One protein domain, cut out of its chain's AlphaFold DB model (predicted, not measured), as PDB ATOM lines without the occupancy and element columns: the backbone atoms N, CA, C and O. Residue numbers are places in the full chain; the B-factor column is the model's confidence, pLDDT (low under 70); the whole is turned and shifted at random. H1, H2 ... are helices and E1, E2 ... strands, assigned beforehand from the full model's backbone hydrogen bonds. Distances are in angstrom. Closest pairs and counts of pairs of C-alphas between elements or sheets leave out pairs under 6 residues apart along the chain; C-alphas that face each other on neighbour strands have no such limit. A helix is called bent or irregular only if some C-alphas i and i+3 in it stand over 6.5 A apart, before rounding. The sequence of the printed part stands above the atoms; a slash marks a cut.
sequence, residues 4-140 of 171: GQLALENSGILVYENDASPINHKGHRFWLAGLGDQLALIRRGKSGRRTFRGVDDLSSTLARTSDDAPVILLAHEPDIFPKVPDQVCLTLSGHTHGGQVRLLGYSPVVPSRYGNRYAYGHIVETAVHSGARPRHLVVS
ATOM      1  N   GLY A   4     311.573 202.780 242.193       90.44
ATOM      2  CA  GLY A   4     310.947 204.107 242.251       90.44
ATOM      3  C   GLY A   4     311.786 205.196 241.579       90.44
ATOM      4  O   GLY A   4     311.250 205.984 240.806       90.44
ATOM      5  N   GLN A   5     313.102 205.187 241.804       91.62
ATOM      6  CA  GLN A   5     314.025 206.106 241.140       91.62
ATOM      7  C   GLN A   5     313.997 205.909 239.620       91.62
ATOM      8  O   GLN A   5     313.789 206.870 238.888       91.62
ATOM      9  N   LEU A   6     314.108 204.661 239.151       94.19
ATOM     10  CA  LEU A   6     314.069 204.352 237.717       94.19
ATOM     11  C   LEU A   6     312.750 204.788 237.068       94.19
ATOM     12  O   LEU A   6     312.754 205.289 235.951       94.19
ATOM     13  N   ALA A   7     311.617 204.611 237.752       96.00
ATOM     14  CA  ALA A   7     310.313 205.015 237.234       96.00
ATOM     15  C   ALA A   7     310.204 206.540 237.044       96.00
ATOM     16  O   ALA A   7     309.673 206.997 236.029       96.00
ATOM     17  N   LEU A   8     310.728 207.320 237.997       95.44
ATOM     18  CA  LEU A   8     310.782 208.781 237.910       95.44
ATOM     19  C   LEU A   8     311.720 209.236 236.786       95.44
ATOM     20  O   LEU A   8     311.309 210.012 235.924       95.44
ATOM     21  N   GLU A   9     312.936 208.694 236.741       95.31
ATOM     22  CA  GLU A   9     313.945 209.049 235.738       95.31
ATOM     23  C   GLU A   9     313.492 208.686 234.317       95.31
ATOM     24  O   GLU A   9     313.604 209.505 233.405       95.31
ATOM     25  N   ASN A  10     312.871 207.516 234.129       96.56
ATOM     26  CA  ASN A  10     312.271 207.115 232.849       96.56
ATOM     27  C   ASN A  10     311.106 208.023 232.422       96.56
ATOM     28  O   ASN A  10     310.759 208.061 231.243       96.56
ATOM     29  N   SER A  11     310.511 208.759 233.364       97.19
ATOM     30  CA  SER A  11     309.477 209.768 233.105       97.19
ATOM     31  C   SER A  11     310.056 211.182 232.938       97.19
ATOM     32  O   SER A  11     309.300 212.148 232.870       97.19
ATOM     33  N   GLY A  12     311.386 211.326 232.885       95.44
ATOM     34  CA  GLY A  12     312.077 212.610 232.741       95.44
ATOM     35  C   GLY A  12     312.189 213.421 234.035       95.44
ATOM     36  O   GLY A  12     312.535 214.601 233.984       95.44
ATOM     37  N   ILE A  13     311.896 212.821 235.191       94.19
ATOM     38  CA  ILE A  13     312.016 213.473 236.497       94.19
ATOM     39  C   ILE A  13     313.401 213.171 237.063       94.19
ATOM     40  O   ILE A  13     313.730 212.019 237.342       94.19
ATOM     41  N   LEU A  14     314.206 214.215 237.257       92.44
ATOM     42  CA  LEU A  14     315.510 214.088 237.902       92.44
ATOM     43  C   LEU A  14     315.330 213.752 239.386       92.44
ATOM     44  O   LEU A  14     314.598 214.437 240.102       92.44
ATOM     45  N   VAL A  15     316.017 212.707 239.840       93.12
ATOM     46  CA  VAL A  15     316.026 212.279 241.239       93.12
ATOM     47  C   VAL A  15     317.374 212.631 241.850       93.12
ATOM     48  O   VAL A  15     318.413 212.169 241.388       93.12
ATOM     49  N   TYR A  16     317.347 213.431 242.910       93.88
ATOM     50  CA  TYR A  16     318.536 213.806 243.669       93.88
ATOM     51  C   TYR A  16     318.565 213.011 244.978       93.88
ATOM     52  O   TYR A  16     317.895 213.379 245.941       93.88
ATOM     53  N   GLU A  17     319.314 211.908 245.006       95.75
ATOM     54  CA  GLU A  17     319.562 211.115 246.218       95.75
ATOM     55  C   GLU A  17     321.040 211.215 246.596       95.75
ATOM     56  O   GLU A  17     321.907 210.666 245.917       95.75
ATOM     57  N   ASN A  18     321.317 211.929 247.686       97.62
ATOM     58  CA  ASN A  18     322.664 212.302 248.118       97.62
ATOM     59  C   ASN A  18     323.497 212.958 247.006       97.62
ATOM     60  O   ASN A  18     324.684 212.667 246.817       97.62
ATOM     61  N   ASP A  19     322.840 213.831 246.248       97.19
ATOM     62  CA  ASP A  19     323.406 214.497 245.085       97.19
ATOM     63  C   ASP A  19     323.039 215.983 245.075       97.19
ATOM     64  O   ASP A  19     322.113 216.417 245.766       97.19
ATOM     65  N   ALA A  20     323.771 216.772 244.293       97.94
ATOM     66  CA  ALA A  20     323.503 218.192 244.139       97.94
ATOM     67  C   ALA A  20     323.773 218.671 242.714       97.94
ATOM     68  O   ALA A  20     324.708 218.231 242.049       97.94
ATOM     69  N   SER A  21     322.975 219.636 242.265       97.12
ATOM     70  CA  SER A  21     323.108 220.237 240.942       97.12
ATOM     71  C   SER A  21     323.055 221.762 241.020       97.12
ATOM     72  O   SER A  21     322.247 222.310 241.780       97.12
ATOM     73  N   PRO A  22     323.902 222.483 240.262       96.75
ATOM     74  CA  PRO A  22     323.849 223.932 240.226       96.75
ATOM     75  C   PRO A  22     322.657 224.393 239.381       96.75
ATOM     76  O   PRO A  22     322.486 223.980 238.235       96.75
ATOM     77  N   ILE A  23     321.872 225.319 239.919       95.12
ATOM     78  CA  ILE A  23     320.762 225.965 239.225       95.12
ATOM     79  C   ILE A  23     321.138 227.416 238.941       95.12
ATOM     80  O   ILE A  23     321.532 228.159 239.841       95.12
ATOM     81  N   ASN A  24     320.991 227.825 237.680       93.25
ATOM     82  CA  ASN A  24     321.121 229.213 237.256       93.25
ATOM     83  C   ASN A  24     319.730 229.768 236.945       93.25
ATOM     84  O   ASN A  24     319.049 229.283 236.044       93.25
ATOM     85  N   HIS A  25     319.310 230.801 237.669       89.75
ATOM     86  CA  HIS A  25     318.020 231.448 237.469       89.75
ATOM     87  C   HIS A  25     318.184 232.967 237.471       89.75
ATOM     88  O   HIS A  25     318.638 233.545 238.456       89.75
ATOM     89  N   LYS A  26     317.818 233.625 236.362       89.00
ATOM     90  CA  LYS A  26     317.892 235.094 236.202       89.00
ATOM     91  C   LYS A  26     319.264 235.687 236.583       89.00
ATOM     92  O   LYS A  26     319.336 236.737 237.209       89.00
ATOM     93  N   GLY A  27     320.352 234.998 236.234       87.50
ATOM     94  CA  GLY A  27     321.724 235.432 236.541       87.50
ATOM     95  C   GLY A  27     322.194 235.149 237.974       87.50
ATOM     96  O   GLY A  27     323.336 235.451 238.301       87.50
ATOM     97  N   HIS A  28     321.355 234.540 238.815       88.56
ATOM     98  CA  HIS A  28     321.733 234.064 240.142       88.56
ATOM     99  C   HIS A  28     321.976 232.558 240.121       88.56
ATOM    100  O   HIS A  28     321.217 231.810 239.503       88.56
ATOM    101  N   ARG A  29     323.020 232.121 240.827       91.75
ATOM    102  CA  ARG A  29     323.374 230.711 240.971       91.75
ATOM    103  C   ARG A  29     323.153 230.246 242.403       91.75
ATOM    104  O   ARG A  29     323.498 230.959 243.343       91.75
ATOM    105  N   PHE A  30     322.606 229.049 242.549       94.38
ATOM    106  CA  PHE A  30     322.486 228.338 243.819       94.38
ATOM    107  C   PHE A  30     322.598 226.831 243.572       94.38
ATOM    108  O   PHE A  30     322.453 226.373 242.439       94.38
ATOM    109  N   TRP A  31     322.861 226.058 244.616       97.38
ATOM    110  CA  TRP A  31     322.852 224.599 244.550       97.38
ATOM    111  C   TRP A  31     321.501 224.061 244.999       97.38
ATOM    112  O   TRP A  31     321.000 224.455 246.050       97.38
ATOM    113  N   LEU A  32     320.930 223.141 244.224       97.56
ATOM    114  CA  LEU A  32     319.826 222.300 244.664       97.56
ATOM    115  C   LEU A  32     320.405 220.947 245.078       97.56
ATOM    116  O   LEU A  32     320.931 220.222 244.236       97.56
ATOM    117  N   ALA A  33     320.339 220.636 246.367       98.38
ATOM    118  CA  ALA A  33     320.833 219.391 246.940       98.38
ATOM    119  C   ALA A  33     319.655 218.507 247.354       98.38
ATOM    120  O   ALA A  33     318.726 218.997 247.991       98.38
ATOM    121  N   GLY A  34     319.685 217.219 247.021       98.19
ATOM    122  CA  GLY A  34     318.691 216.243 247.460       98.19
ATOM    123  C   GLY A  34     319.312 215.212 248.390       98.19
ATOM    124  O   GLY A  34     320.284 214.551 248.030       98.19
ATOM    125  N   LEU A  35     318.760 215.090 249.593       98.44
ATOM    126  CA  LEU A  35     319.204 214.131 250.598       98.44
ATOM    127  C   LEU A  35     318.419 212.824 250.477       98.44
ATOM    128  O   LEU A  35     317.203 212.842 250.278       98.44
ATOM    129  N   GLY A  36     319.108 211.696 250.654       96.94
ATOM    130  CA  GLY A  36     318.448 210.403 250.796       96.94
ATOM    131  C   GLY A  36     317.476 210.349 251.980       96.94
ATOM    132  O   GLY A  36     317.562 211.127 252.930       96.94
ATOM    133  N   ASP A  37     316.538 209.410 251.915       95.06
ATOM    134  CA  ASP A  37     315.504 209.203 252.934       95.06
ATOM    135  C   ASP A  37     316.134 208.725 254.265       95.06
ATOM    136  O   ASP A  37     316.915 207.763 254.298       95.06
ATOM    137  N   GLN A  38     315.804 209.401 255.376       96.06
ATOM    138  CA  GLN A  38     316.357 209.109 256.712       96.06
ATOM    139  C   GLN A  38     315.739 207.857 257.356       96.06
ATOM    140  O   GLN A  38     316.222 207.358 258.381       96.06
ATOM    141  N   LEU A  39     314.667 207.333 256.764       92.88
ATOM    142  CA  LEU A  39     313.872 206.187 257.191       92.88
ATOM    143  C   LEU A  39     313.749 205.097 256.102       92.88
ATOM    144  O   LEU A  39     312.908 204.204 256.217       92.88
ATOM    145  N   ALA A  40     314.635 205.100 255.103       86.69
ATOM    146  CA  ALA A  40     314.532 204.300 253.880       86.69
ATOM    147  C   ALA A  40     314.315 202.785 254.067       86.69
ATOM    148  O   ALA A  40     313.589 202.148 253.302       86.69
ATOM    149  N   LEU A  41     314.977 202.162 255.050       87.38
ATOM    150  CA  LEU A  41     315.022 200.702 255.183       87.38
ATOM    151  C   LEU A  41     314.519 200.226 256.545       87.38
ATOM    152  O   LEU A  41     315.076 200.570 257.587       87.38
ATOM    153  N   ILE A  42     313.538 199.320 256.549       84.25
ATOM    154  CA  ILE A  42     313.086 198.638 257.768       84.25
ATOM    155  C   ILE A  42     313.993 197.436 258.046       84.25
ATOM    156  O   ILE A  42     313.984 196.443 257.320       84.25
ATOM    157  N   ARG A  43     314.733 197.475 259.155       80.06
ATOM    158  CA  ARG A  43     315.456 196.318 259.700       80.06
ATOM    159  C   ARG A  43     314.658 195.688 260.833       80.06
ATOM    160  O   ARG A  43     314.203 196.382 261.742       80.06
ATOM    161  N   ARG A  44     314.530 194.359 260.814       77.62
ATOM    162  CA  ARG A  44     314.049 193.576 261.963       77.62
ATOM    163  C   ARG A  44     315.250 193.126 262.789       77.62
ATOM    164  O   ARG A  44     316.104 192.398 262.291       77.62
ATOM    165  N   GLY A  45     315.324 193.582 264.035       73.25
ATOM    166  CA  GLY A  45     316.333 193.120 264.986       73.25
ATOM    167  C   GLY A  45     316.043 191.704 265.495       73.25
ATOM    168  O   GLY A  45     314.924 191.206 265.371       73.25
ATOM    169  N   LYS A  46     317.038 191.078 266.140       72.06
ATOM    170  CA  LYS A  46     316.913 189.736 266.752       72.06
ATOM    171  C   LYS A  46     315.798 189.648 267.809       72.06
ATOM    172  O   LYS A  46     315.248 188.579 268.019       72.06
ATOM    173  N   SER A  47     315.438 190.772 268.435       78.19
ATOM    174  CA  SER A  47     314.338 190.887 269.404       78.19
ATOM    175  C   SER A  47     312.960 191.139 268.771       78.19
ATOM    176  O   SER A  47     312.005 191.440 269.479       78.19
ATOM    177  N   GLY A  48     312.846 191.109 267.438       75.56
ATOM    178  CA  GLY A  48     311.602 191.394 266.715       75.56
ATOM    179  C   GLY A  48     311.271 192.884 266.551       75.56
ATOM    180  O   GLY A  48     310.369 193.218 265.780       75.56
ATOM    181  N   ARG A  49     312.014 193.793 267.202       77.44
ATOM    182  CA  ARG A  49     311.842 195.248 267.044       77.44
ATOM    183  C   ARG A  49     312.186 195.691 265.621       77.44
ATOM    184  O   ARG A  49     313.228 195.314 265.080       77.44
ATOM    185  N   ARG A  50     311.307 196.504 265.029       79.56
ATOM    186  CA  ARG A  50     311.551 197.179 263.750       79.56
ATOM    187  C   ARG A  50     312.307 198.476 264.011       79.56
ATOM    188  O   ARG A  50     311.917 199.253 264.874       79.56
ATOM    189  N   THR A  51     313.375 198.687 263.262       83.06
ATOM    190  CA  THR A  51     314.175 199.916 263.276       83.06
ATOM    191  C   THR A  51     314.312 200.411 261.853       83.06
ATOM    192  O   THR A  51     314.485 199.595 260.947       83.06
ATOM    193  N   PHE A  52     314.253 201.720 261.664       88.06
ATOM    194  CA  PHE A  52     314.528 202.332 260.375       88.06
ATOM    195  C   PHE A  52     316.023 202.621 260.243       88.06
ATOM    196  O   PHE A  52     316.682 202.982 261.221       88.06
ATOM    197  N   ARG A  53     316.558 202.429 259.042       90.06
ATOM    198  CA  ARG A  53     317.900 202.841 258.643       90.06
ATOM    199  C   ARG A  53     317.755 203.773 257.447       90.06
ATOM    200  O   ARG A  53     317.254 203.334 256.415       90.06
ATOM    201  N   GLY A  54     318.224 205.003 257.607       92.88
ATOM    202  CA  GLY A  54     318.336 205.959 256.518       92.88
ATOM    203  C   GLY A  54     319.457 205.612 255.547       92.88
ATOM    204  O   GLY A  54     320.379 204.848 255.866       92.88
ATOM    205  N   VAL A  55     319.339 206.169 254.352       95.56
ATOM    206  CA  VAL A  55     320.407 206.222 253.348       95.56
ATOM    207  C   VAL A  55     320.921 207.650 253.168       95.56
ATOM    208  O   VAL A  55     321.699 207.893 252.255       95.56
ATOM    209  N   ASP A  56     320.498 208.584 254.023       97.12
ATOM    210  CA  ASP A  56     320.964 209.964 254.042       97.12
ATOM    211  C   ASP A  56     322.477 210.053 254.284       97.12
ATOM    212  O   ASP A  56     323.020 209.458 255.218       97.12
ATOM    213  N   ASP A  57     323.161 210.831 253.450       97.62
ATOM    214  CA  ASP A  57     324.569 211.182 253.616       97.62
ATOM    215  C   ASP A  57     324.748 212.682 253.372       97.62
ATOM    216  O   ASP A  57     325.119 213.134 252.284       97.62
ATOM    217  N   LEU A  58     324.438 213.474 254.401       97.62
ATOM    218  CA  LEU A  58     324.505 214.934 254.330       97.62
ATOM    219  C   LEU A  58     325.914 215.419 253.965       97.62
ATOM    220  O   LEU A  58     326.054 216.330 253.154       97.62
ATOM    221  N   SER A  59     326.951 214.797 254.525       97.06
ATOM    222  CA  SER A  59     328.339 215.182 254.268       97.06
ATOM    223  C   SER A  59     328.717 214.969 252.803       97.06
ATOM    224  O   SER A  59     329.231 215.890 252.174       97.06
ATOM    225  N   SER A  60     328.427 213.791 252.240       97.06
ATOM    226  CA  SER A  60     328.685 213.496 250.824       97.06
ATOM    227  C   SER A  60     327.851 214.382 249.898       97.06
ATOM    228  O   SER A  60     328.370 214.904 248.914       97.06
ATOM    229  N   THR A  61     326.587 214.631 250.255       98.12
ATOM    230  CA  THR A  61     325.690 215.520 249.501       98.12
ATOM    231  C   THR A  61     326.263 216.932 249.408       98.12
ATOM    232  O   THR A  61     326.361 217.497 248.322       98.12
ATOM    233  N   LEU A  62     326.685 217.507 250.537       97.19
ATOM    234  CA  LEU A  62     327.244 218.858 250.571       97.19
ATOM    235  C   LEU A  62     328.658 218.923 249.982       97.19
ATOM    236  O   LEU A  62     329.037 219.954 249.441       97.19
ATOM    237  N   ALA A  63     329.421 217.829 249.987       96.56
ATOM    238  CA  ALA A  63     330.707 217.769 249.292       96.56
ATOM    239  C   ALA A  63     330.577 217.891 247.757       96.56
ATOM    240  O   ALA A  63     331.569 218.158 247.081       96.56
ATOM    241  N   ARG A  64     329.370 217.723 247.192       96.75
ATOM    242  CA  ARG A  64     329.090 217.967 245.765       96.75
ATOM    243  C   ARG A  64     329.045 219.454 245.403       96.75
ATOM    244  O   ARG A  64     329.180 219.782 244.227       96.75
ATOM    245  N   THR A  65     328.842 220.352 246.370       96.19
ATOM    246  CA  THR A  65     328.763 221.795 246.108       96.19
ATOM    247  C   THR A  65     330.173 222.375 246.025       96.19
ATOM    248  O   THR A  65     330.876 222.447 247.029       96.19
ATOM    249  N   SER A  66     330.609 222.749 244.821       92.00
ATOM    250  CA  SER A  66     332.017 223.065 244.531       92.00
ATOM    251  C   SER A  66     332.452 224.500 244.858       92.00
ATOM    252  O   SER A  66     333.588 224.865 244.571       92.00
ATOM    253  N   ASP A  67     331.547 225.341 245.352       92.81
ATOM    254  CA  ASP A  67     331.778 226.759 245.633       92.81
ATOM    255  C   ASP A  67     330.833 227.270 246.734       92.81
ATOM    256  O   ASP A  67     329.970 226.537 247.215       92.81
ATOM    257  N   ASP A  68     330.987 228.540 247.116       89.75
ATOM    258  CA  ASP A  68     330.233 229.179 248.205       89.75
ATOM    259  C   ASP A  68     328.827 229.667 247.796       89.75
ATOM    260  O   ASP A  68     328.213 230.483 248.497       89.75
ATOM    261  N   ALA A  69     328.302 229.228 246.644       92.19
ATOM    262  CA  ALA A  69     326.938 229.569 246.255       92.19
ATOM    263  C   ALA A  69     325.931 228.985 247.272       92.19
ATOM    264  O   ALA A  69     326.140 227.889 247.794       92.19
ATOM    265  N   PRO A  70     324.820 229.687 247.562       92.12
ATOM    266  CA  PRO A  70     323.858 229.236 248.563       92.12
ATOM    267  C   PRO A  70     323.262 227.875 248.197       92.12
ATOM    268  O   PRO A  70     322.999 227.603 247.024       92.12
ATOM    269  N   VAL A  71     323.007 227.042 249.207       96.12
ATOM    270  CA  VAL A  71     322.427 225.707 249.019       96.12
ATOM    271  C   VAL A  71     320.969 225.693 249.478       96.12
ATOM    272  O   VAL A  71     320.661 226.078 250.608       96.12
ATOM    273  N   ILE A  72     320.083 225.204 248.609       97.31
ATOM    274  CA  ILE A  72     318.725 224.779 248.952       97.31
ATOM    275  C   ILE A  72     318.738 223.255 249.071       97.31
ATOM    276  O   ILE A  72     319.043 222.555 248.106       97.31
ATOM    277  N   LEU A  73     318.413 222.747 250.255       98.56
ATOM    278  CA  LEU A  73     318.377 221.323 250.562       98.56
ATOM    279  C   LEU A  73     316.942 220.795 250.498       98.56
ATOM    280  O   LEU A  73     316.057 221.293 251.189       98.56
ATOM    281  N   LEU A  74     316.722 219.746 249.718       98.44
ATOM    282  CA  LEU A  74     315.519 218.928 249.740       98.44
ATOM    283  C   LEU A  74     315.780 217.734 250.658       98.44
ATOM    284  O   LEU A  74     316.675 216.932 250.393       98.44
ATOM    285  N   ALA A  75     315.013 217.612 251.736       98.31
ATOM    286  CA  ALA A  75     315.097 216.483 252.655       98.31
ATOM    287  C   ALA A  75     313.687 216.049 253.040       98.31
ATOM    288  O   ALA A  75     312.901 216.883 253.479       98.31
ATOM    289  N   HIS A  76     313.350 214.767 252.892       97.25
ATOM    290  CA  HIS A  76     311.985 214.312 253.153       97.25
ATOM    291  C   HIS A  76     311.575 214.567 254.613       97.25
ATOM    292  O   HIS A  76     310.577 215.254 254.856       97.25
ATOM    293  N   GLU A  77     312.371 214.095 255.577       98.06
ATOM    294  CA  GLU A  77     312.150 214.314 257.005       98.06
ATOM    295  C   GLU A  77     312.849 215.587 257.510       98.06
ATOM    296  O   GLU A  77     314.047 215.776 257.276       98.06
ATOM    297  N   PRO A  78     312.171 216.423 258.313       98.38
ATOM    298  CA  PRO A  78     312.786 217.624 258.876       98.38
ATOM    299  C   PRO A  78     313.791 217.329 260.004       98.38
ATOM    300  O   PRO A  78     314.496 218.224 260.464       98.38
ATOM    301  N   ASP A  79     313.883 216.079 260.463       97.69
ATOM    302  CA  ASP A  79     314.754 215.644 261.560       97.69
ATOM    303  C   ASP A  79     316.252 215.876 261.299       97.69
ATOM    304  O   ASP A  79     317.038 215.927 262.253       97.69
ATOM    305  N   ILE A  80     316.645 216.050 260.035       97.31
ATOM    306  CA  ILE A  80     318.014 216.399 259.656       97.31
ATOM    307  C   ILE A  80     318.367 217.844 260.019       97.31
ATOM    308  O   ILE A  80     319.537 218.134 260.267       97.31
ATOM    309  N   PHE A  81     317.380 218.745 260.101       97.44
ATOM    310  CA  PHE A  81     317.587 220.195 260.149       97.44
ATOM    311  C   PHE A  81     318.568 220.677 261.236       97.44
ATOM    312  O   PHE A  81     319.432 221.496 260.926       97.44
ATOM    313  N   PRO A  82     318.576 220.133 262.472       95.31
ATOM    314  CA  PRO A  82     319.582 220.501 263.473       95.31
ATOM    315  C   PRO A  82     321.034 220.285 263.037       95.31
ATOM    316  O   PRO A  82     321.908 221.019 263.491       95.31
ATOM    317  N   LYS A  83     321.291 219.295 262.174       94.69
ATOM    318  CA  LYS A  83     322.627 218.922 261.681       94.69
ATOM    319  C   LYS A  83     323.031 219.669 260.407       94.69
ATOM    320  O   LYS A  83     324.175 219.548 259.981       94.69
ATOM    321  N   VAL A  84     322.105 220.397 259.785       94.88
ATOM    322  CA  VAL A  84     322.339 221.114 258.527       94.88
ATOM    323  C   VAL A  84     323.261 222.317 258.773       94.88
ATOM    324  O   VAL A  84     322.923 223.154 259.602       94.88
ATOM    325  N   PRO A  85     324.415 222.452 258.104       92.31
ATOM    326  CA  PRO A  85     325.329 223.570 258.339       92.31
ATOM    327  C   PRO A  85     324.832 224.890 257.727       92.31
ATOM    328  O   PRO A  85     323.996 224.900 256.825       92.31
ATOM    329  N   ASP A  86     325.411 226.008 258.170       88.88
ATOM    330  CA  ASP A  86     325.033 227.380 257.786       88.88
ATOM    331  C   ASP A  86     325.148 227.700 256.282       88.88
ATOM    332  O   ASP A  86     324.575 228.688 255.821       88.88
ATOM    333  N   GLN A  87     325.871 226.889 255.495       88.75
ATOM    334  CA  GLN A  87     325.923 227.045 254.032       88.75
ATOM    335  C   GLN A  87     324.567 226.762 253.359       88.75
ATOM    336  O   GLN A  87     324.304 227.235 252.250       88.75
ATOM    337  N   VAL A  88     323.702 225.984 254.020       94.88
ATOM    338  CA  VAL A  88     322.348 225.693 253.555       94.88
ATOM    339  C   VAL A  88     321.421 226.793 254.050       94.88
ATOM    340  O   VAL A  88     321.098 226.878 255.235       94.88
ATOM    341  N   CYS A  89     320.979 227.646 253.131       92.81
ATOM    342  CA  CYS A  89     320.119 228.776 253.466       92.81
ATOM    343  C   CYS A  89     318.652 228.363 253.640       92.81
ATOM    344  O   CYS A  89     317.921 229.007 254.392       92.81
ATOM    345  N   LEU A  90     318.223 227.288 252.973       96.75
ATOM    346  CA  LEU A  90     316.845 226.811 252.990       96.75
ATOM    347  C   LEU A  90     316.803 225.286 252.920       96.75
ATOM    348  O   LEU A  90     317.376 224.689 252.016       96.75
ATOM    349  N   THR A  91     316.090 224.663 253.852       98.50
ATOM    350  CA  THR A  91     315.729 223.243 253.831       98.50
ATOM    351  C   THR A  91     314.233 223.115 253.577       98.50
ATOM    352  O   THR A  91     313.429 223.766 254.245       98.50
ATOM    353  N   LEU A  92     313.851 222.281 252.617       98.62
ATOM    354  CA  LEU A  92     312.464 221.985 252.280       98.62
ATOM    355  C   LEU A  92     312.156 220.544 252.660       98.62
ATOM    356  O   LEU A  92     312.821 219.622 252.183       98.62
ATOM    357  N   SER A  93     311.134 220.367 253.495       98.44
ATOM    358  CA  SER A  93     310.721 219.065 254.004       98.44
ATOM    359  C   SER A  93     309.217 218.857 253.963       98.44
ATOM    360  O   SER A  93     308.416 219.788 253.853       98.44
ATOM    361  N   GLY A  94     308.840 217.587 254.062       96.06
ATOM    362  CA  GLY A  94     307.468 217.146 254.248       96.06
ATOM    363  C   GLY A  94     307.417 216.178 255.417       96.06
ATOM    364  O   GLY A  94     307.780 216.538 256.536       96.06
ATOM    365  N   HIS A  95     306.986 214.946 255.140       96.31
ATOM    366  CA  HIS A  95     306.979 213.798 256.054       96.31
ATOM    367  C   HIS A  95     306.010 213.874 257.242       96.31
ATOM    368  O   HIS A  95     305.382 212.878 257.598       96.31
ATOM    369  N   THR A  96     305.844 215.037 257.862       96.25
ATOM    370  CA  THR A  96     305.066 215.175 259.097       96.25
ATOM    371  C   THR A  96     303.565 215.241 258.871       96.25
ATOM    372  O   THR A  96     302.809 214.922 259.787       96.25
ATOM    373  N   HIS A  97     303.126 215.682 257.687       96.06
ATOM    374  CA  HIS A  97     301.724 215.987 257.370       96.06
ATOM    375  C   HIS A  97     301.063 216.918 258.411       96.06
ATOM    376  O   HIS A  97     299.872 216.797 258.701       96.06
ATOM    377  N   GLY A  98     301.846 217.780 259.077       95.12
ATOM    378  CA  GLY A  98     301.374 218.576 260.218       95.12
ATOM    379  C   GLY A  98     300.861 217.752 261.405       95.12
ATOM    380  O   GLY A  98     300.123 218.275 262.235       95.12
ATOM    381  N   GLY A  99     301.217 216.468 261.492       95.31
ATOM    382  CA  GLY A  99     300.732 215.520 262.493       95.31
ATOM    383  C   GLY A  99     299.345 214.933 262.214       95.31
ATOM    384  O   GLY A  99     298.810 214.235 263.070       95.31
ATOM    385  N   GLN A 100     298.752 215.200 261.040       94.44
ATOM    386  CA  GLN A 100     297.407 214.773 260.600       94.44
ATOM    387  C   GLN A 100     296.220 215.307 261.429       94.44
ATOM    388  O   GLN A 100     295.144 215.539 260.886       94.44
ATOM    389  N   VAL A 101     296.399 215.568 262.721       95.88
ATOM    390  CA  VAL A 101     295.441 216.258 263.589       95.88
ATOM    391  C   VAL A 101     296.172 217.420 264.244       95.88
ATOM    392  O   VAL A 101     297.117 217.203 264.997       95.88
ATOM    393  N   ARG A 102     295.739 218.647 263.958       96.38
ATOM    394  CA  ARG A 102     296.351 219.870 264.477       96.38
ATOM    395  C   ARG A 102     295.276 220.803 265.006       96.38
ATOM    396  O   ARG A 102     294.426 221.271 264.260       96.38
ATOM    397  N   LEU A 103     295.306 221.079 266.303       96.12
ATOM    398  CA  LEU A 103     294.343 221.941 266.981       96.12
ATOM    399  C   LEU A 103     295.103 223.070 267.672       96.12
ATOM    400  O   LEU A 103     296.039 222.811 268.421       96.12
ATOM    401  N   LEU A 104     294.708 224.320 267.406       94.81
ATOM    402  CA  LEU A 104     295.311 225.511 268.024       94.81
ATOM    403  C   LEU A 104     296.853 225.531 267.925       94.81
ATOM    404  O   LEU A 104     297.551 225.875 268.872       94.81
ATOM    405  N   GLY A 105     297.393 225.119 266.771       92.94
ATOM    406  CA  GLY A 105     298.837 225.090 266.517       92.94
ATOM    407  C   GLY A 105     299.591 223.901 267.125       92.94
ATOM    408  O   GLY A 105     300.811 223.835 266.991       92.94
ATOM    409  N   TYR A 106     298.899 222.941 267.741       97.31
ATOM    410  CA  TYR A 106     299.502 221.761 268.355       97.31
ATOM    411  C   TYR A 106     298.977 220.464 267.736       97.31
ATOM    412  O   TYR A 106     297.778 220.310 267.507       97.31
ATOM    413  N   SER A 107     299.877 219.512 267.509       97.12
ATOM    414  CA  SER A 107     299.554 218.167 267.033       97.12
ATOM    415  C   SER A 107     299.957 217.129 268.087       97.12
ATOM    416  O   SER A 107     301.121 217.114 268.492       97.12
ATOM    417  N   PRO A 108     299.051 216.249 268.546       96.00
ATOM    418  CA  PRO A 108     299.351 215.282 269.605       96.00
ATOM    419  C   PRO A 108     300.318 214.183 269.155       96.00
ATOM    420  O   PRO A 108     301.047 213.624 269.970       96.00
ATOM    421  N   VAL A 109     300.343 213.883 267.854       95.19
ATOM    422  CA  VAL A 109     301.261 212.922 267.246       95.19
ATOM    423  C   VAL A 109     301.919 213.590 266.051       95.19
ATOM    424  O   VAL A 109     301.241 214.120 265.178       95.19
ATOM    425  N   VAL A 110     303.248 213.567 266.012       96.44
ATOM    426  CA  VAL A 110     304.046 214.073 264.892       96.44
ATOM    427  C   VAL A 110     305.138 213.044 264.621       96.44
ATOM    428  O   VAL A 110     305.831 212.668 265.570       96.44
ATOM    429  N   PRO A 111     305.325 212.573 263.375       94.12
ATOM    430  CA  PRO A 111     306.389 211.629 263.044       94.12
ATOM    431  C   PRO A 111     307.726 212.381 262.915       94.12
ATOM    432  O   PRO A 111     308.310 212.490 261.851       94.12
ATOM    433  N   SER A 112     308.184 212.965 264.019       96.12
ATOM    434  CA  SER A 112     309.476 213.638 264.140       96.12
ATOM    435  C   SER A 112     310.000 213.448 265.554       96.12
ATOM    436  O   SER A 112     309.239 213.558 266.520       96.12
ATOM    437  N   ARG A 113     311.312 213.234 265.710       96.69
ATOM    438  CA  ARG A 113     311.959 213.176 267.035       96.69
ATOM    439  C   ARG A 113     311.848 214.492 267.805       96.69
ATOM    440  O   ARG A 113     312.006 214.495 269.022       96.69
ATOM    441  N   TYR A 114     311.552 215.586 267.107       97.69
ATOM    442  CA  TYR A 114     311.397 216.922 267.677       97.69
ATOM    443  C   TYR A 114     309.928 217.333 267.860       97.69
ATOM    444  O   TYR A 114     309.645 218.463 268.266       97.69
ATOM    445  N   GLY A 115     308.983 216.427 267.586       97.81
ATOM    446  CA  GLY A 115     307.558 216.658 267.793       97.81
ATOM    447  C   GLY A 115     307.058 217.922 267.085       97.81
ATOM    448  O   GLY A 115     307.338 218.148 265.910       97.81
ATOM    449  N   ASN A 116     306.337 218.775 267.817       97.94
ATOM    450  CA  ASN A 116     305.741 219.994 267.262       97.94
ATOM    451  C   ASN A 116     306.744 221.035 266.754       97.94
ATOM    452  O   ASN A 116     306.343 221.876 265.952       97.94
ATOM    453  N   ARG A 117     308.022 220.966 267.155       97.69
ATOM    454  CA  ARG A 117     309.055 221.917 266.710       97.69
ATOM    455  C   ARG A 117     309.189 221.944 265.188       97.69
ATOM    456  O   ARG A 117     309.330 223.018 264.624       97.69
ATOM    457  N   TYR A 118     309.093 220.782 264.539       98.06
ATOM    458  CA  TYR A 118     309.173 220.648 263.079       98.06
ATOM    459  C   TYR A 118     307.903 220.056 262.477       98.06
ATOM    460  O   TYR A 118     307.941 219.442 261.417       98.06
ATOM    461  N   ALA A 119     306.762 220.208 263.154       97.44
ATOM    462  CA  ALA A 119     305.521 219.630 262.660       97.44
ATOM    463  C   ALA A 119     305.057 220.270 261.354       97.44
ATOM    464  O   ALA A 119     304.541 219.552 260.506       97.44
ATOM    465  N   TYR A 120     305.169 221.589 261.203       97.56
ATOM    466  CA  TYR A 120     304.567 222.305 260.081       97.56
ATOM    467  C   TYR A 120     305.028 223.765 260.029       97.56
ATOM    468  O   TYR A 120     305.212 224.385 261.078       97.56
ATOM    469  N   GLY A 121     305.105 224.323 258.821       97.12
ATOM    470  CA  GLY A 121     305.285 225.753 258.579       97.12
ATOM    471  C   GLY A 121     306.737 226.159 258.355       97.12
ATOM    472  O   GLY A 121     307.580 225.335 258.002       97.12
ATOM    473  N   HIS A 122     307.013 227.452 258.529       97.94
ATOM    474  CA  HIS A 122     308.344 228.042 258.389       97.94
ATOM    475  C   HIS A 122     309.018 228.164 259.754       97.94
ATOM    476  O   HIS A 122     308.499 228.813 260.659       97.94
ATOM    477  N   ILE A 123     310.180 227.537 259.889       97.75
ATOM    478  CA  ILE A 123     311.004 227.537 261.090       97.75
ATOM    479  C   ILE A 123     312.330 228.215 260.755       97.75
ATOM    480  O   ILE A 123     312.943 227.937 259.723       97.75
ATOM    481  N   VAL A 124     312.777 229.110 261.634       95.81
ATOM    482  CA  VAL A 124     314.052 229.817 261.493       95.81
ATOM    483  C   VAL A 124     314.891 229.554 262.729       95.81
ATOM    484  O   VAL A 124     314.465 229.842 263.844       95.81
ATOM    485  N   GLU A 125     316.090 229.015 262.529       93.06
ATOM    486  CA  GLU A 125     317.016 228.709 263.618       93.06
ATOM    487  C   GLU A 125     318.417 229.207 263.296       93.06
ATOM    488  O   GLU A 125     318.924 229.021 262.193       93.06
ATOM    489  N   THR A 126     319.067 229.807 264.287       87.44
ATOM    490  CA  THR A 126     320.444 230.298 264.176       87.44
ATOM    491  C   THR A 126     321.328 229.484 265.110       87.44
ATOM    492  O   THR A 126     320.946 229.234 266.256       87.44
ATOM    493  N   ALA A 127     322.482 229.029 264.623       77.94
ATOM    494  CA  ALA A 127     323.441 228.325 265.462       77.94
ATOM    495  C   ALA A 127     324.009 229.255 266.548       77.94
ATOM    496  O   ALA A 127     324.147 230.463 266.355       77.94
ATOM    497  N   VAL A 128     324.344 228.692 267.711       71.69
ATOM    498  CA  VAL A 128     324.896 229.448 268.846       71.69
ATOM    499  C   VAL A 128     326.413 229.578 268.677       71.69
ATOM    500  O   VAL A 128     327.190 228.959 269.397       71.69
ATOM    501  N   HIS A 129     326.846 230.346 267.679       71.06
ATOM    502  CA  HIS A 129     328.229 230.810 267.550       71.06
ATOM    503  C   HIS A 129     328.291 232.150 266.811       71.06
ATOM    504  O   HIS A 129     327.424 232.485 266.003       71.06
ATOM    505  N   SER A 130     329.333 232.930 267.093       54.38
ATOM    506  CA  SER A 130     329.546 234.242 266.478       54.38
ATOM    507  C   SER A 130     329.584 234.136 264.949       54.38
ATOM    508  O   SER A 130     330.320 233.318 264.400       54.38
ATOM    509  N   GLY A 131     328.782 234.956 264.264       71.38
ATOM    510  CA  GLY A 131     328.720 235.001 262.797       71.38
ATOM    511  C   GLY A 131     327.801 233.965 262.136       71.38
ATOM    512  O   GLY A 131     327.766 233.916 260.907       71.38
ATOM    513  N   ALA A 132     327.059 233.165 262.913       77.94
ATOM    514  CA  ALA A 132     326.088 232.217 262.370       77.94
ATOM    515  C   ALA A 132     324.990 232.925 261.565       77.94
ATOM    516  O   ALA A 132     324.475 233.975 261.968       77.94
ATOM    517  N   ARG A 133     324.606 232.335 260.431       82.31
ATOM    518  CA  ARG A 133     323.479 232.831 259.628       82.31
ATOM    519  C   ARG A 133     322.189 232.110 260.034       82.31
ATOM    520  O   ARG A 133     322.243 230.936 260.399       82.31
ATOM    521  N   PRO A 134     321.020 232.769 259.951       88.38
ATOM    522  CA  PRO A 134     319.751 232.074 260.105       88.38
ATOM    523  C   PRO A 134     319.613 230.984 259.037       88.38
ATOM    524  O   PRO A 134     319.772 231.253 257.845       88.38
ATOM    525  N   ARG A 135     319.300 229.764 259.470       92.31
ATOM    526  CA  ARG A 135     318.896 228.656 258.602       92.31
ATOM    527  C   ARG A 135     317.377 228.615 258.571       92.31
ATOM    528  O   ARG A 135     316.728 228.761 259.611       92.31
ATOM    529  N   HIS A 136     316.813 228.395 257.392       97.00
ATOM    530  CA  HIS A 136     315.372 228.295 257.207       97.00
ATOM    531  C   HIS A 136     314.972 226.848 256.923       97.00
ATOM    532  O   HIS A 136     315.602 226.175 256.112       97.00
ATOM    533  N   LEU A 137     313.898 226.389 257.557       98.44
ATOM    534  CA  LEU A 137     313.221 225.131 257.267       98.44
ATOM    535  C   LEU A 137     311.772 225.438 256.907       98.44
ATOM    536  O   LEU A 137     311.098 226.161 257.635       98.44
ATOM    537  N   VAL A 138     311.276 224.864 255.819       98.62
ATOM    538  CA  VAL A 138     309.844 224.852 255.515       98.62
ATOM    539  C   VAL A 138     309.359 223.412 255.519       98.62
ATOM    540  O   VAL A 138     309.857 222.591 254.753       98.62
ATOM    541  N   VAL A 139     308.388 223.115 256.382       98.38
ATOM    542  CA  VAL A 139     307.734 221.805 256.467       98.38
ATOM    543  C   VAL A 139     306.320 221.922 255.920       98.38
ATOM    544  O   VAL A 139     305.438 222.490 256.571       98.38
ATOM    545  N   SER A 140     306.100 221.386 254.722       97.50
ATOM    546  CA  SER A 140     304.779 221.388 254.095       97.50
ATOM    547  C   SER A 140     303.837 220.395 254.775       97.50
ATOM    548  O   SER A 140     304.231 219.294 255.169       97.50
TER     549      SER A 140
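This is residues 4 to 140 of the 171 residues of the protein "Metallophosphoesterase" of Hyphomicrobiales bacterium (UniProt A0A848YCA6). A strongly twisted sheet of six strands has two short helices, H2 and H3, over one of its faces, while the small hairpin of E3 and E4 lies away from it as a separate two-stranded sheet. Residues 7 to 12, of which 7 to 10 belong to H1, stick out from the body, and H4 only grazes the large sheet. The printed part has 137 residues with four named helices and eight named strands, in the order H1 E1 E2 E3 E4 H2 E5 H3 E6 H4 E7 E8; the large sheet is mixed, in the order E1 E2 E5 E6 E8 E7. The class is mixed, helices and strands, with under half of the residues in named elements. The whole is compact, with a radius of gyration of the C-alphas of 16.5 A and spans of 50 by 39 by 28 A.

E1, residues 19 to 25, and E2, residues 28 to 34, form an antiparallel hairpin, with N 23 and O 30 2.8 A apart. E5, residues 71 to 74, is parallel to E2, with N 72 and O 31 at 2.8 A. E6, residues 88 to 93, is parallel to E5, with N 73 and O 90 at 2.8 A. E8, residues 134 to 139, is parallel to E6, with N 91 and O 136 at 2.8 A. E7, residues 121 to 126, forms an antiparallel hairpin with E8, with N 123 and O 137 at 2.8 A. These N and O pairs are within hydrogen-bond range. H2, residues 58 to 63, is on the sheet over E2 at a height of 8.1 A; its closest C-alphas to E2 are those of Thr 61 and Ala 33, 6.7 A apart. H3, residues 78 to 83, is on the same face, over E8 at a height of 8.7 A, and runs along the strands at 6 degrees to E8 on the local plane; the closest C-alphas are those of Pro 78 and Val 139, 7.0 A apart. E5, H3 and E6 make a strand-helix-strand unit, two parallel neighbour strands with a helix between, whose crossover is right-handed. H4, residues 115 to 118, is close to H3 but not clearly touching, the C-alphas of Tyr 118 and Pro 78 being 6.3 A apart. E3, residues 41 to 44, and E4, residues 50 to 53, form an antiparallel hairpin, with N 43 and O 51 within hydrogen-bond range at 2.8 A. H1, residues 4 to 10, is not on the large sheet. Every O i to N i+4 pair is within hydrogen-bond range in H1 and H2; H3 has 0 of 2, with 2 of 3 O i to N i+3 pairs within range, and H4 is too short for an O i to N i+4 pair.

H1 begins at C-alpha 4, (310.947, 204.107, 242.251). E1 is 19.3 A long and E2 19.5 A, E7 16.8 A and E8 16.2 A, from first to last C-alpha. H3 is irregular, with C-alphas 79 and 82 7.1 A apart. E8 ends at C-alpha 139, (307.734, 221.805, 256.467).

The two C-alphas farthest apart, those of Gly 27 and Ser 47, are 55.8 A apart. The printed part has no cut. The link from E6 to H4, residues 94 to 114, is long. The mean pLDDT of the printed part is 92.8, and residue 130 is under 70.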